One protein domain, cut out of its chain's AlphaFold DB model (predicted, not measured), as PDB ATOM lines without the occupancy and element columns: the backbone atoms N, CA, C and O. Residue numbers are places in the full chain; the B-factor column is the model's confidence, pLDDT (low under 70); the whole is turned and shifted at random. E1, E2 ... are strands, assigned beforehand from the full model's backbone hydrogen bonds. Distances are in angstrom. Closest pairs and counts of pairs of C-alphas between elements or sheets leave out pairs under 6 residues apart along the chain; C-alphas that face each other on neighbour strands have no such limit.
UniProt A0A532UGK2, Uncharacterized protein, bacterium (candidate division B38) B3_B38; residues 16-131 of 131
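AT A GLANCE: This is residues 16 to 131 of the 131 residues of an uncharacterized protein of bacterium (candidate division B38) B3_B38 (UniProt A0A532UGK2). Two antiparallel sheets lie face to face as a sandwich, a four-stranded layer of E1 to E4 against a wider, twisted layer of E5 to E10, with their strands only 21 degrees from aligned. The chain meanders through the smaller sheet, crosses once by the link E4 to E5, and meanders through the larger one; after E10 its tail comes back to E1. The printed part has 116 residues with ten named strands, E1 to E10 in chain order, which is also their order across the sheets, and no named helix: the class is all strand. The whole is compact, with a radius of gyration of the C-alphas of 13.7 A and spans of 41 by 30 by 26 A.

HOW THE PARTS SIT: E1, residues 16 to 18, is an edge strand and forms a hairpin with E2, residues 27 to 33; N 17 and O 28 are 2.8 A apart, within hydrogen-bond range. E3, residues 36 to 44, is antiparallel to E2, with N 29 and O 40 at 2.7 A. E4, residues 50 to 55, is the other edge, with N 41 of E3 and O 54 at 2.8 A. In the larger sheet, edge strand E5, residues 68 to 72, pairs with E6, residues 75 to 79, through N 70 and O 77 at 2.9 A. E7, residues 85 to 93, follows, with N 89 and O 76 at 2.7 A. E8, residues 99 to 108, bends by 61 degrees at residue 105; its residues 99 to 105 pair with E7, N 102 and O 90 at 2.8 A. Its residues 105 to 108 pair with E9, residues 114 to 119, N 107 and O 116 at 2.8 A. E10, residues 122 to 125, is the last edge, with N 117 of E9 and O 124 at 2.8 A. Between the sheets, the closest C-alphas of E3 and E8 are those of Tyr 44 and Phe 108, 5.2 A apart. E2 and E8 are near each other, while E4 and E5 are apart.

IN THESE COORDINATES: E1 begins at C-alpha 16, (194.637, 147.228, 194.031). First to last C-alpha, E2 measures 18.7 A, E3 25.5 A, E7 23.3 A and E8 26.8 A. E8 ends at C-alpha 108, (184.166, 137.136, 191.002), and E10 at C-alpha 125, (193.682, 136.394, 195.686).

THE WHOLE: The C-alphas of Lys 47 and Gln 96, 41.4 A apart, are the two farthest apart. The printed part has no cut. The link E4 to E5, residues 56 to 67, is long; its residues 58 to 59 pair with residues 54 to 55 of E4. Residues 129 to 130 pair with residues 16 to 17 of E1. Mean pLDDT of the printed part is 86.2; residues 62, 83 and 129 to 131 are under 70.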
ATOM      1  N   THR A  16     195.615 147.549 195.079       83.38
ATOM      2  CA  THR A  16     194.637 147.228 194.031       83.38
ATOM      3  C   THR A  16     194.717 145.755 193.645       83.38
ATOM      4  O   THR A  16     195.772 145.230 193.295       83.38
ATOM      5  N   ILE A  17     193.571 145.091 193.671       84.94
ATOM      6  CA  ILE A  17     193.367 143.722 193.210       84.94
ATOM      7  C   ILE A  17     192.545 143.785 191.930       84.94
ATOM      8  O   ILE A  17     191.530 144.479 191.890       84.94
ATOM      9  N   GLY A  18     192.956 143.058 190.893       84.75
ATOM     10  CA  GLY A  18     192.258 143.037 189.610       84.75
ATOM     11  C   GLY A  18     192.631 144.208 188.697       84.75
ATOM     12  O   GLY A  18     193.797 144.604 188.609       84.75
ATOM     13  N   TRP A  19     191.651 144.726 187.954       83.69
ATOM     14  CA  TRP A  19     191.881 145.645 186.835       83.69
ATOM     15  C   TRP A  19     191.040 146.919 186.960       83.69
ATOM     16  O   TRP A  19     190.025 147.091 186.284       83.69
ATOM     17  N   ASP A  20     191.506 147.841 187.796       84.19
ATOM     18  CA  ASP A  20     190.931 149.176 188.001       84.19
ATOM     19  C   ASP A  20     190.675 149.933 186.684       84.19
ATOM     20  O   ASP A  20     189.594 150.489 186.499       84.19
ATOM     21  N   GLN A  21     191.617 149.856 185.737       86.19
ATOM     22  CA  GLN A  21     191.539 150.517 184.425       86.19
ATOM     23  C   GLN A  21     190.616 149.812 183.411       86.19
ATOM     24  O   GLN A  21     190.249 150.400 182.397       86.19
ATOM     25  N   GLN A  22     190.244 148.546 183.635       86.00
ATOM     26  CA  GLN A  22     189.342 147.820 182.734       86.00
ATOM     27  C   GLN A  22     187.911 147.953 183.234       86.00
ATOM     28  O   GLN A  22     187.501 147.169 184.085       86.00
ATOM     29  N   THR A  23     187.148 148.894 182.677       83.62
ATOM     30  CA  THR A  23     185.779 149.269 183.102       83.62
ATOM     31  C   THR A  23     184.762 148.125 183.154       83.62
ATOM     32  O   THR A  23     183.756 148.234 183.853       83.62
ATOM     33  N   ASN A  24     185.055 146.995 182.506       86.12
ATOM     34  CA  ASN A  24     184.184 145.823 182.452       86.12
ATOM     35  C   ASN A  24     184.719 144.610 183.229       86.12
ATOM     36  O   ASN A  24     184.290 143.499 182.942       86.12
ATOM     37  N   ASN A  25     185.664 144.782 184.157       86.88
ATOM     38  CA  ASN A  25     186.258 143.675 184.920       86.88
ATOM     39  C   ASN A  25     186.319 143.930 186.437       86.88
ATOM     40  O   ASN A  25     186.222 145.070 186.879       86.88
ATOM     41  N   PHE A  26     186.495 142.887 187.246       91.75
ATOM     42  CA  PHE A  26     186.623 143.031 188.693       91.75
ATOM     43  C   PHE A  26     187.816 143.910 189.075       91.75
ATOM     44  O   PHE A  26     188.918 143.767 188.529       91.75
ATOM     45  N   TYR A  27     187.602 144.767 190.069       93.25
ATOM     46  CA  TYR A  27     188.693 145.298 190.868       93.25
ATOM     47  C   TYR A  27     188.237 145.571 192.297       93.25
ATOM     48  O   TYR A  27     187.059 145.835 192.542       93.25
ATOM     49  N   LEU A  28     189.197 145.554 193.213       91.31
ATOM     50  CA  LEU A  28     189.047 145.976 194.596       91.31
ATOM     51  C   LEU A  28     190.257 146.831 194.961       91.31
ATOM     52  O   LEU A  28     191.395 146.386 194.827       91.31
ATOM     53  N   LYS A  29     190.010 148.054 195.410       90.00
ATOM     54  CA  LYS A  29     191.022 149.014 195.832       90.00
ATOM     55  C   LYS A  29     190.786 149.393 197.287       90.00
ATOM     56  O   LYS A  29     189.678 149.787 197.640       90.00
ATOM     57  N   GLY A  30     191.829 149.288 198.102       86.81
ATOM     58  CA  GLY A  30     191.877 149.834 199.454       86.81
ATOM     59  C   GLY A  30     192.909 150.954 199.520       86.81
ATOM     60  O   GLY A  30     194.043 150.761 199.087       86.81
ATOM     61  N   GLU A  31     192.541 152.114 200.051       85.19
ATOM     62  CA  GLU A  31     193.458 153.243 200.239       85.19
ATOM     63  C   GLU A  31     193.193 153.977 201.554       85.19
ATOM     64  O   GLU A  31     192.123 153.843 202.148       85.19
ATOM     65  N   VAL A  32     194.180 154.739 202.028       80.88
ATOM     66  CA  VAL A  32     194.009 155.646 203.167       80.88
ATOM     67  C   VAL A  32     194.007 157.069 202.647       80.88
ATOM     68  O   VAL A  32     194.984 157.508 202.048       80.88
ATOM     69  N   PHE A  33     192.931 157.799 202.913       79.50
ATOM     70  CA  PHE A  33     192.815 159.218 202.603       79.50
ATOM     71  C   PHE A  33     192.352 159.957 203.854       79.50
ATOM     72  O   PHE A  33     191.415 159.510 204.507       79.50
ATOM     73  N   GLU A  34     193.044 161.035 204.235       82.88
ATOM     74  CA  GLU A  34     192.720 161.833 205.434       82.88
ATOM     75  C   GLU A  34     192.475 160.979 206.695       82.88
ATOM     76  O   GLU A  34     191.545 161.202 207.470       82.88
ATOM     77  N   ASN A  35     193.319 159.959 206.908       75.00
ATOM     78  CA  ASN A  35     193.217 159.025 208.037       75.00
ATOM     79  C   ASN A  35     191.905 158.204 208.064       75.00
ATOM     80  O   ASN A  35     191.506 157.680 209.112       75.00
ATOM     81  N   GLN A  36     191.244 158.042 206.919       78.69
ATOM     82  CA  GLN A  36     190.103 157.156 206.692       78.69
ATOM     83  C   GLN A  36     190.488 156.043 205.721       78.69
ATOM     84  O   GLN A  36     191.251 156.270 204.786       78.69
ATOM     85  N   VAL A  37     189.971 154.835 205.948       82.56
ATOM     86  CA  VAL A  37     190.145 153.725 205.003       82.56
ATOM     87  C   VAL A  37     189.024 153.805 203.984       82.56
ATOM     88  O   VAL A  37     187.854 153.782 204.361       82.56
ATOM     89  N   LEU A  38     189.385 153.900 202.713       89.12
ATOM     90  CA  LEU A  38     188.465 153.939 201.590       89.12
ATOM     91  C   LEU A  38     188.567 152.638 200.806       89.12
ATOM     92  O   LEU A  38     189.658 152.184 200.461       89.12
ATOM     93  N   VAL A  39     187.411 152.060 200.513       90.25
ATOM     94  CA  VAL A  39     187.261 150.866 199.695       90.25
ATOM     95  C   VAL A  39     186.472 151.235 198.447       90.25
ATOM     96  O   VAL A  39     185.394 151.828 198.518       90.25
ATOM     97  N   SER A  40     187.024 150.879 197.295       93.06
ATOM     98  CA  SER A  40     186.405 151.066 195.985       93.06
ATOM     99  C   SER A  40     186.485 149.765 195.194       93.06
ATOM    100  O   SER A  40     187.437 149.008 195.354       93.06
ATOM    101  N   GLY A  41     185.525 149.483 194.320       93.19
ATOM    102  CA  GLY A  41     185.558 148.255 193.532       93.19
ATOM    103  C   GLY A  41     184.361 148.058 192.615       93.19
ATOM    104  O   GLY A  41     183.318 148.682 192.791       93.19
ATOM    105  N   ARG A  42     184.512 147.153 191.646       94.19
ATOM    106  CA  ARG A  42     183.437 146.672 190.762       94.19
ATOM    107  C   ARG A  42     183.235 145.186 191.014       94.19
ATOM    108  O   ARG A  42     184.164 144.403 190.822       94.19
ATOM    109  N   PHE A  43     182.031 144.813 191.438       92.69
ATOM    110  CA  PHE A  43     181.736 143.482 191.957       92.69
ATOM    111  C   PHE A  43     180.803 142.715 191.027       92.69
ATOM    112  O   PHE A  43     179.798 143.240 190.541       92.69
ATOM    113  N   TYR A  44     181.141 141.448 190.801       92.88
ATOM    114  CA  TYR A  44     180.385 140.527 189.963       92.88
ATOM    115  C   TYR A  44     180.003 139.287 190.772       92.88
ATOM    116  O   TYR A  44     180.678 138.917 191.732       92.88
ATOM    117  N   GLY A  45     178.901 138.654 190.379       90.00
ATOM    118  CA  GLY A  45     178.449 137.394 190.949       90.00
ATOM    119  C   GLY A  45     179.072 136.173 190.261       90.00
ATOM    120  O   GLY A  45     179.716 136.303 189.218       90.00
ATOM    121  N   PRO A  46     178.785 134.956 190.753       90.50
ATOM    122  CA  PRO A  46     179.363 133.701 190.248       90.50
ATOM    123  C   PRO A  46     179.002 133.364 188.792       90.50
ATOM    124  O   PRO A  46     179.561 132.445 188.208       90.50
ATOM    125  N   LYS A  47     178.059 134.093 188.186       93.25
ATOM    126  CA  LYS A  47     177.695 133.971 186.765       93.25
ATOM    127  C   LYS A  47     178.308 135.071 185.887       93.25
ATOM    128  O   LYS A  47     177.859 135.260 184.764       93.25
ATOM    129  N   GLY A  48     179.237 135.869 186.418       91.56
ATOM    130  CA  GLY A  48     179.805 137.032 185.726       91.56
ATOM    131  C   GLY A  48     178.845 138.219 185.590       91.56
ATOM    132  O   GLY A  48     179.156 139.200 184.921       91.56
ATOM    133  N   LYS A  49     177.668 138.164 186.231       92.38
ATOM    134  CA  LYS A  49     176.710 139.277 186.256       92.38
ATOM    135  C   LYS A  49     177.245 140.382 187.166       92.38
ATOM    136  O   LYS A  49     177.568 140.109 188.319       92.38
ATOM    137  N   PHE A  50     177.286 141.611 186.661       92.38
ATOM    138  CA  PHE A  50     177.574 142.793 187.473       92.38
ATOM    139  C   PHE A  50     176.539 142.942 188.597       92.38
ATOM    140  O   PHE A  50     175.336 142.826 188.348       92.38
ATOM    141  N   LEU A  51     177.014 143.173 189.819       91.81
ATOM    142  CA  LEU A  51     176.174 143.354 191.003       91.81
ATOM    143  C   LEU A  51     176.079 144.840 191.352       91.81
ATOM    144  O   LEU A  51     175.022 145.458 191.221       91.81
ATOM    145  N   PHE A  52     177.209 145.419 191.751       93.38
ATOM    146  CA  PHE A  52     177.304 146.804 192.183       93.38
ATOM    147  C   PHE A  52     178.725 147.344 192.024       93.38
ATOM    148  O   PHE A  52     179.702 146.605 191.848       93.38
ATOM    149  N   GLU A  53     178.828 148.663 192.119       94.31
ATOM    150  CA  GLU A  53     180.090 149.383 192.201       94.31
ATOM    151  C   GLU A  53     180.142 150.155 193.518       94.31
ATOM    152  O   GLU A  53     179.169 150.788 193.927       94.31
ATOM    153  N   LEU A  54     181.292 150.096 194.179       94.12
ATOM    154  CA  LEU A  54     181.600 150.851 195.382       94.12
ATOM    155  C   LEU A  54     182.628 151.926 195.021       94.12
ATOM    156  O   LEU A  54     183.663 151.619 194.424       94.12
ATOM    157  N   ARG A  55     182.375 153.177 195.399       93.38
ATOM    158  CA  ARG A  55     183.334 154.282 195.286       93.38
ATOM    159  C   ARG A  55     183.511 154.916 196.651       93.38
ATOM    160  O   ARG A  55     182.561 155.473 197.183       93.38
ATOM    161  N   ASN A  56     184.714 154.836 197.206       92.19
ATOM    162  CA  ASN A  56     185.075 155.457 198.481       92.19
ATOM    163  C   ASN A  56     184.078 155.122 199.604       92.19
ATOM    164  O   ASN A  56     183.538 156.012 200.256       92.19
ATOM    165  N   ASN A  57     183.814 153.828 199.806       92.69
ATOM    166  CA  ASN A  57     182.824 153.302 200.751       92.69
ATOM    167  C   ASN A  57     181.373 153.715 200.466       92.69
ATOM    168  O   ASN A  57     180.558 153.660 201.378       92.69
ATOM    169  N   GLN A  58     181.018 154.134 199.252       93.25
ATOM    170  CA  GLN A  58     179.631 154.436 198.885       93.25
ATOM    171  C   GLN A  58     179.183 153.580 197.705       93.25
ATOM    172  O   GLN A  58     179.893 153.484 196.701       93.25
ATOM    173  N   LEU A  59     178.008 152.954 197.819       92.62
ATOM    174  CA  LEU A  59     177.358 152.336 196.665       92.62
ATOM    175  C   LEU A  59     177.126 153.396 195.584       92.62
ATOM    176  O   LEU A  59     176.510 154.432 195.824       92.62
ATOM    177  N   PHE A  60     177.637 153.139 194.384       90.25
ATOM    178  CA  PHE A  60     177.504 154.059 193.267       90.25
ATOM    179  C   PHE A  60     176.077 154.015 192.701       90.25
ATOM    180  O   PHE A  60     175.515 152.931 192.553       90.25
ATOM    181  N   ASN A  61     175.512 155.174 192.337       71.00
ATOM    182  CA  ASN A  61     174.091 155.354 191.979       71.00
ATOM    183  C   ASN A  61     173.570 154.467 190.830       71.00
ATOM    184  O   ASN A  61     172.365 154.273 190.719       71.00
ATOM    185  N   ASN A  62     174.454 153.926 189.988       68.62
ATOM    186  CA  ASN A  62     174.087 153.007 188.903       68.62
ATOM    187  C   ASN A  62     174.117 151.523 189.321       68.62
ATOM    188  O   ASN A  62     174.007 150.642 188.469       68.62
ATOM    189  N   SER A  63     174.316 151.228 190.608       75.69
ATOM    190  CA  SER A  63     174.260 149.864 191.142       75.69
ATOM    191  C   SER A  63     172.828 149.330 191.123       75.69
ATOM    192  O   SER A  63     171.867 150.099 191.144       75.69
ATOM    193  N   ASN A  64     172.669 148.004 191.080       77.25
ATOM    194  CA  ASN A  64     171.339 147.401 191.120       77.25
ATOM    195  C   ASN A  64     170.638 147.779 192.449       77.25
ATOM    196  O   ASN A  64     171.233 147.557 193.506       77.25
ATOM    197  N   PRO A  65     169.404 148.326 192.423       81.19
ATOM    198  CA  PRO A  65     168.683 148.771 193.622       81.19
ATOM    199  C   PRO A  65     168.394 147.662 194.643       81.19
ATOM    200  O   PRO A  65     167.982 147.963 195.762       81.19
ATOM    201  N   GLU A  66     168.586 146.392 194.274       88.56
ATOM    202  CA  GLU A  66     168.519 145.271 195.217       88.56
ATOM    203  C   GLU A  66     169.613 145.339 196.291       88.56
ATOM    204  O   GLU A  66     169.363 144.926 197.420       88.56
ATOM    205  N   PHE A  67     170.783 145.912 195.983       90.44
ATOM    206  CA  PHE A  67     171.887 145.991 196.935       90.44
ATOM    207  C   PHE A  67     171.735 147.173 197.883       90.44
ATOM    208  O   PHE A  67     171.570 148.318 197.452       90.44
ATOM    209  N   LYS A  68     171.858 146.909 199.184       91.69
ATOM    210  CA  LYS A  68     171.800 147.946 200.217       91.69
ATOM    211  C   LYS A  68     173.081 147.981 201.015       91.69
ATOM    212  O   LYS A  68     173.646 146.952 201.371       91.69
ATOM    213  N   GLN A  69     173.516 149.195 201.321       94.06
ATOM    214  CA  GLN A  69     174.639 149.427 202.208       94.06
ATOM    215  C   GLN A  69     174.136 149.727 203.614       94.06
ATOM    216  O   GLN A  69     173.360 150.659 203.821       94.06
ATOM    217  N   ILE A  70     174.629 148.966 204.586       93.62
ATOM    218  CA  ILE A  70     174.353 149.175 206.005       93.62
ATOM    219  C   ILE A  70     175.661 149.572 206.681       93.62
ATOM    220  O   ILE A  70     176.631 148.814 206.665       93.62
ATOM    221  N   LEU A  71     175.675 150.764 207.275       93.50
ATOM    222  CA  LEU A  71     176.814 151.297 208.017       93.50
ATOM    223  C   LEU A  71     176.742 150.877 209.487       93.50
ATOM    224  O   LEU A  71     175.662 150.820 210.076       93.50
ATOM    225  N   PHE A  72     177.899 150.641 210.090       93.56
ATOM    226  CA  PHE A  72     178.042 150.405 211.523       93.56
ATOM    227  C   PHE A  72     179.346 151.025 212.038       93.56
ATOM    228  O   PHE A  72     180.170 151.507 211.264       93.56
ATOM    229  N   PHE A  73     179.525 151.065 213.362       89.94
ATOM    230  CA  PHE A  73     180.580 151.857 214.014       89.94
ATOM    231  C   PHE A  73     181.994 151.612 213.458       89.94
ATOM    232  O   PHE A  73     182.781 152.546 213.338       89.94
ATOM    233  N   ASN A  74     182.315 150.366 213.114       88.62
ATOM    234  CA  ASN A  74     183.638 149.948 212.664       88.62
ATOM    235  C   ASN A  74     183.688 149.513 211.190       88.62
ATOM    236  O   ASN A  74     184.670 148.894 210.787       88.62
ATOM    237  N   GLY A  75     182.679 149.821 210.373       91.50
ATOM    238  CA  GLY A  75     182.682 149.427 208.965       91.50
ATOM    239  C   GLY A  75     181.315 149.479 208.297       91.50
ATOM    240  O   GLY A  75     180.456 150.292 208.637       91.50
ATOM    241  N   PHE A  76     181.129 148.629 207.295       93.81
ATOM    242  CA  PHE A  76     179.870 148.521 206.570       93.81
ATOM    243  C   PHE A  76     179.703 147.141 205.951       93.81
ATOM    244  O   PHE A  76     180.677 146.428 205.713       93.81
ATOM    245  N   ARG A  77     178.465 146.802 205.606       93.94
ATOM    246  CA  ARG A  77     178.135 145.637 204.783       93.94
ATOM    247  C   ARG A  77     177.285 146.030 203.590       93.94
ATOM    248  O   ARG A  77     176.566 147.029 203.650       93.94
ATOM    249  N   ILE A  78     177.375 145.230 202.538       92.56
ATOM    250  CA  ILE A  78     176.491 145.266 201.379       92.56
ATOM    251  C   ILE A  78     175.669 143.980 201.386       92.56
ATOM    252  O   ILE A  78     176.246 142.896 201.279       92.56
ATOM    253  N   ASP A  79     174.350 144.100 201.510       90.94
ATOM    254  CA  ASP A  79     173.414 142.980 201.386       90.94
ATOM    255  C   ASP A  79     172.760 142.947 199.998       90.94
ATOM    256  O   ASP A  79     172.756 143.947 199.282       90.94
ATOM    257  N   ASP A  80     172.236 141.786 199.605       84.94
ATOM    258  CA  ASP A  80     171.550 141.542 198.327       84.94
ATOM    259  C   ASP A  80     170.033 141.823 198.353       84.94
ATOM    260  O   ASP A  80     169.297 141.344 197.486       84.94
ATOM    261  N   GLY A  81     169.532 142.530 199.369       80.62
ATOM    262  CA  GLY A  81     168.109 142.822 199.531       80.62
ATOM    263  C   GLY A  81     167.268 141.656 200.064       80.62
ATOM    264  O   GLY A  81     166.113 141.872 200.435       80.62
ATOM    265  N   VAL A  82     167.833 140.446 200.178       82.62
ATOM    266  CA  VAL A  82     167.225 139.290 200.868       82.62
ATOM    267  C   VAL A  82     167.975 138.923 202.156       82.62
ATOM    268  O   VAL A  82     167.907 137.788 202.623       82.62
ATOM    269  N   ASN A  83     168.646 139.910 202.762       68.25
ATOM    270  CA  ASN A  83     169.432 139.804 203.999       68.25
ATOM    271  C   ASN A  83     170.622 138.831 203.920       68.25
ATOM    272  O   ASN A  83     171.005 138.256 204.942       68.25
ATOM    273  N   ARG A  84     171.217 138.625 202.738       85.19
ATOM    274  CA  ARG A  84     172.504 137.927 202.629       85.19
ATOM    275  C   ARG A  84     173.612 138.928 202.365       85.19
ATOM    276  O   ARG A  84     173.559 139.687 201.400       85.19
ATOM    277  N   ASP A  85     174.633 138.875 203.208       87.69
ATOM    278  CA  ASP A  85     175.803 139.732 203.083       87.69
ATOM    279  C   ASP A  85     176.652 139.271 201.887       87.69
ATOM    280  O   ASP A  85     177.117 138.132 201.826       87.69
ATOM    281  N   VAL A  86     176.848 140.167 200.922       90.06
ATOM    282  CA  VAL A  86     177.707 139.949 199.745       90.06
ATOM    283  C   VAL A  86     179.133 140.403 200.031       90.06
ATOM    284  O   VAL A  86     180.099 139.830 199.529       90.06
ATOM    285  N   MET A  87     179.260 141.445 200.849       91.62
ATOM    286  CA  MET A  87     180.530 142.000 201.283       91.62
ATOM    287  C   MET A  87     180.368 142.597 202.673       91.62
ATOM    288  O   MET A  87     179.402 143.313 202.930       91.62
ATOM    289  N   VAL A  88     181.343 142.360 203.544       91.62
ATOM    290  CA  VAL A  88     181.432 143.014 204.853       91.62
ATOM    291  C   VAL A  88     182.812 143.631 204.982       91.62
ATOM    292  O   VAL A  88     183.801 143.054 204.539       91.62
ATOM    293  N   THR A  89     182.891 144.809 205.578       90.62
ATOM    294  CA  THR A  89     184.148 145.447 205.943       90.62
ATOM    295  C   THR A  89     184.148 145.745 207.427       90.62
ATOM    296  O   THR A  89     183.156 146.232 207.969       90.62
ATOM    297  N   GLU A  90     185.264 145.466 208.085       89.38
ATOM    298  CA  GLU A  90     185.441 145.737 209.507       89.38
ATOM    299  C   GLU A  90     186.831 146.293 209.743       89.38
ATOM    300  O   GLU A  90     187.817 145.782 209.223       89.38
ATOM    301  N   THR A  91     186.925 147.343 210.544       84.62
ATOM    302  CA  THR A  91     188.177 148.011 210.864       84.62
ATOM    303  C   THR A  91     188.402 148.006 212.365       84.62
ATOM    304  O   THR A  91     187.559 148.462 213.130       84.62
ATOM    305  N   PHE A  92     189.566 147.543 212.798       84.31
ATOM    306  CA  PHE A  92     189.953 147.533 214.204       84.31
ATOM    307  C   PHE A  92     191.405 147.958 214.392       84.31
ATOM    308  O   PHE A  92     192.121 148.233 213.427       84.31
ATOM    309  N   ARG A  93     191.827 148.069 215.654       80.88
ATOM    310  CA  ARG A  93     193.223 148.301 216.020       80.88
ATOM    311  C   ARG A  93     193.827 147.025 216.585       80.88
ATOM    312  O   ARG A  93     193.169 146.353 217.371       80.88
ATOM    313  N   ASP A  94     195.044 146.696 216.172       78.62
ATOM    314  CA  ASP A  94     195.807 145.607 216.786       78.62
ATOM    315  C   ASP A  94     196.459 146.036 218.114       78.62
ATOM    316  O   ASP A  94     196.339 147.184 218.548       78.62
ATOM    317  N   GLU A  95     197.175 145.107 218.752       81.00
ATOM    318  CA  GLU A  95     197.900 145.329 220.013       81.00
ATOM    319  C   GLU A  95     198.947 146.453 219.929       81.00
ATOM    320  O   GLU A  95     199.327 147.033 220.941       81.00
ATOM    321  N   GLN A  96     199.404 146.788 218.721       81.00
ATOM    322  CA  GLN A  96     200.391 147.835 218.454       81.00
ATOM    323  C   GLN A  96     199.719 149.162 218.062       81.00
ATOM    324  O   GLN A  96     200.397 150.127 217.709       81.00
ATOM    325  N   GLY A  97     198.384 149.221 218.097       76.31
ATOM    326  CA  GLY A  97     197.591 150.380 217.712       76.31
ATOM    327  C   GLY A  97     197.470 150.584 216.199       76.31
ATOM    328  O   GLY A  97     196.871 151.584 215.784       76.31
ATOM    329  N   ASN A  98     197.985 149.672 215.367       77.69
ATOM    330  CA  ASN A  98     197.858 149.764 213.917       77.69
ATOM    331  C   ASN A  98     196.404 149.524 213.520       77.69
ATOM    332  O   ASN A  98     195.747 148.620 214.031       77.69
ATOM    333  N   ARG A  99     195.908 150.309 212.564       77.31
ATOM    334  CA  ARG A  99     194.592 150.079 211.974       77.31
ATOM    335  C   ARG A  99     194.665 148.909 210.993       77.31
ATOM    336  O   ARG A  99     195.501 148.930 210.092       77.31
ATOM    337  N   ILE A 100     193.767 147.943 211.148       79.56
ATOM    338  CA  ILE A 100     193.605 146.806 210.247       79.56
ATOM    339  C   ILE A 100     192.165 146.786 209.755       79.56
ATOM    340  O   ILE A 100     191.240 146.819 210.564       79.56
ATOM    341  N   THR A 101     191.986 146.715 208.438       83.75
ATOM    342  CA  THR A 101     190.674 146.577 207.803       83.75
ATOM    343  C   THR A 101     190.564 145.213 207.140       83.75
ATOM    344  O   THR A 101     191.390 144.863 206.299       83.75
ATOM    345  N   TYR A 102     189.538 144.463 207.518       86.25
ATOM    346  CA  TYR A 102     189.145 143.200 206.918       86.25
ATOM    347  C   TYR A 102     188.059 143.470 205.898       86.25
ATOM    348  O   TYR A 102     187.179 144.306 206.106       86.25
ATOM    349  N   ILE A 103     188.143 142.751 204.788       89.69
ATOM    350  CA  ILE A 103     187.132 142.740 203.745       89.69
ATOM    351  C   ILE A 103     186.742 141.283 203.567       89.69
ATOM    352  O   ILE A 103     187.573 140.483 203.150       89.69
ATOM    353  N   TYR A 104     185.501 140.955 203.894       89.50
ATOM    354  CA  TYR A 104     184.937 139.616 203.820       89.50
ATOM    355  C   TYR A 104     184.048 139.481 202.589       89.50
ATOM    356  O   TYR A 104     183.344 140.425 202.219       89.50
ATOM    357  N   GLY A 105     184.056 138.297 201.982       90.19
ATOM    358  CA  GLY A 105     183.198 137.975 200.843       90.19
ATOM    359  C   GLY A 105     183.873 137.073 199.816       90.19
ATOM    360  O   GLY A 105     185.057 136.749 199.918       90.19
ATOM    361  N   MET A 106     183.102 136.671 198.809       91.00
ATOM    362  CA  MET A 106     183.599 135.964 197.629       91.00
ATOM    363  C   MET A 106     183.456 136.879 196.421       91.00
ATOM    364  O   MET A 106     182.362 137.353 196.118       91.00
ATOM    365  N   PHE A 107     184.558 137.119 195.726       91.25
ATOM    366  CA  PHE A 107     184.633 138.107 194.664       91.25
ATOM    367  C   PHE A 107     184.918 137.434 193.331       91.25
ATOM    368  O   PHE A 107     185.872 136.661 193.214       91.25
ATOM    369  N   PHE A 108     184.099 137.743 192.327       91.69
ATOM    370  CA  PHE A 108     184.166 137.136 191.002       91.69
ATOM    371  C   PHE A 108     184.511 138.169 189.928       91.69
ATOM    372  O   PHE A 108     184.242 139.361 190.095       91.69
ATOM    373  N   ASP A 109     185.099 137.710 188.824       91.81
ATOM    374  CA  ASP A 109     185.265 138.509 187.609       91.81
ATOM    375  C   ASP A 109     183.999 138.519 186.736       91.81
ATOM    376  O   ASP A 109     182.992 137.863 187.014       91.81
ATOM    377  N   ASN A 110     184.061 139.257 185.629       92.38
ATOM    378  CA  ASN A 110     182.983 139.354 184.645       92.38
ATOM    379  C   ASN A 110     182.701 138.048 183.872       92.38
ATOM    380  O   ASN A 110     181.760 137.999 183.083       92.38
ATOM    381  N   LYS A 111     183.498 136.996 184.081       93.31
ATOM    382  CA  LYS A 111     183.288 135.649 183.536       93.31
ATOM    383  C   LYS A 111     182.765 134.675 184.598       93.31
ATOM    384  O   LYS A 111     182.468 133.533 184.260       93.31
ATOM    385  N   GLY A 112     182.625 135.112 185.851       91.38
ATOM    386  CA  GLY A 112     182.186 134.276 186.968       91.38
ATOM    387  C   GLY A 112     183.306 133.461 187.617       91.38
ATOM    388  O   GLY A 112     183.018 132.582 188.426       91.38
ATOM    389  N   ASN A 113     184.576 133.738 187.309       92.56
ATOM    390  CA  ASN A 113     185.695 133.095 187.995       92.56
ATOM    391  C   ASN A 113     185.902 133.740 189.363       92.56
ATOM    392  O   ASN A 113     185.893 134.965 189.475       92.56
ATOM    393  N   LEU A 114     186.146 132.931 190.395       90.00
ATOM    394  CA  LEU A 114     186.533 133.426 191.716       90.00
ATOM    395  C   LEU A 114     187.933 134.059 191.638       90.00
ATOM    396  O   LEU A 114     188.905 133.369 191.324       90.00
ATOM    397  N   VAL A 115     188.027 135.359 191.928       90.44
ATOM    398  CA  VAL A 115     189.262 136.162 191.836       90.44
ATOM    399  C   VAL A 115     189.839 136.555 193.189       90.44
ATOM    400  O   VAL A 115     191.051 136.750 193.308       90.44
ATOM    401  N   ALA A 116     188.991 136.672 194.208       89.44
ATOM    402  CA  ALA A 116     189.427 136.887 195.577       89.44
ATOM    403  C   ALA A 116     188.397 136.355 196.582       89.44
ATOM    404  O   ALA A 116     187.201 136.310 196.298       89.44
ATOM    405  N   GLN A 117     188.862 135.969 197.764       89.88
ATOM    406  CA  GLN A 117     188.034 135.545 198.884       89.88
ATOM    407  C   GLN A 117     188.592 136.122 200.177       89.88
ATOM    408  O   GLN A 117     189.765 135.927 200.488       89.88
ATOM    409  N   GLY A 118     187.746 136.831 200.913       87.38
ATOM    410  CA  GLY A 118     188.082 137.430 202.193       87.38
ATOM    411  C   GLY A 118     187.423 136.697 203.351       87.38
ATOM    412  O   GLY A 118     186.206 136.499 203.338       87.38
ATOM    413  N   ASP A 119     188.217 136.317 204.346       85.69
ATOM    414  CA  ASP A 119     187.768 135.698 205.592       85.69
ATOM    415  C   ASP A 119     188.578 136.214 206.803       85.69
ATOM    416  O   ASP A 119     189.334 137.184 206.710       85.69
ATOM    417  N   THR A 120     188.421 135.573 207.963       79.06
ATOM    418  CA  THR A 120     189.134 135.929 209.204       79.06
ATOM    419  C   THR A 120     190.650 135.718 209.138       79.06
ATOM    420  O   THR A 120     191.382 136.279 209.954       79.06
ATOM    421  N   ASN A 121     191.148 134.938 208.178       78.06
ATOM    422  CA  ASN A 121     192.573 134.701 207.958       78.06
ATOM    423  C   ASN A 121     193.197 135.733 207.004       78.06
ATOM    424  O   ASN A 121     194.426 135.847 206.948       78.06
ATOM    425  N   GLY A 122     192.378 136.494 206.276       76.44
ATOM    426  CA  GLY A 122     192.810 137.541 205.358       76.44
ATOM    427  C   GLY A 122     192.136 137.450 203.994       76.44
ATOM    428  O   GLY A 122     191.066 136.867 203.843       76.44
ATOM    429  N   LEU A 123     192.772 138.052 202.986       81.94
ATOM    430  CA  LEU A 123     192.262 138.088 201.618       81.94
ATOM    431  C   LEU A 123     193.127 137.209 200.715       81.94
ATOM    432  O   LEU A 123     194.279 137.529 200.412       81.94
ATOM    433  N   PHE A 124     192.547 136.107 200.265       83.06
ATOM    434  CA  PHE A 124     193.131 135.202 199.289       83.06
ATOM    435  C   PHE A 124     192.813 135.708 197.888       83.06
ATOM    436  O   PHE A 124     191.666 136.025 197.591       83.06
ATOM    437  N   VAL A 125     193.817 135.791 197.018       84.31
ATOM    438  CA  VAL A 125     193.682 136.394 195.686       84.31
ATOM    439  C   VAL A 125     194.231 135.434 194.636       84.31
ATOM    440  O   VAL A 125     195.349 134.938 194.770       84.31
ATOM    441  N   SER A 126     193.451 135.177 193.588       80.75
ATOM    442  CA  SER A 126     193.826 134.357 192.425       80.75
ATOM    443  C   SER A 126     194.062 135.193 191.157       80.75
ATOM    444  O   SER A 126     194.428 134.648 190.116       80.75
ATOM    445  N   CYS A 127     193.880 136.514 191.231       75.19
ATOM    446  CA  CYS A 127     194.096 137.464 190.141       75.19
ATOM    447  C   CYS A 127     195.312 138.391 190.396       75.19
ATOM    448  O   CYS A 127     195.946 138.313 191.452       75.19
ATOM    449  N   PRO A 128     195.698 139.249 189.428       72.25
ATOM    450  CA  PRO A 128     196.855 140.125 189.582       72.25
ATOM    451  C   PRO A 128     196.723 141.090 190.767       72.25
ATOM    452  O   PRO A 128     195.696 141.749 190.945       72.25
ATOM    453  N   LEU A 129     197.813 141.211 191.525       64.75
ATOM    454  CA  LEU A 129     198.005 142.213 192.569       64.75
ATOM    455  C   LEU A 129     198.837 143.366 192.009       64.75
ATOM    456  O   LEU A 129     199.933 143.137 191.492       64.75
ATOM    457  N   LYS A 130     198.341 144.598 192.138       60.78
ATOM    458  CA  LYS A 130     199.099 145.818 191.846       60.78
ATOM    459  C   LYS A 130     199.329 146.587 193.147       60.78
ATOM    460  O   LYS A 130     198.397 146.777 193.931       60.78
ATOM    461  N   LYS A 131     200.585 146.967 193.367       56.41
ATOM    462  CA  LYS A 131     201.031 147.845 194.453       56.41
ATOM    463  C   LYS A 131     201.347 149.219 193.889       56.41
ATOM    464  O   LYS A 131     201.760 149.253 192.706       56.41
TER     465      LYS A 131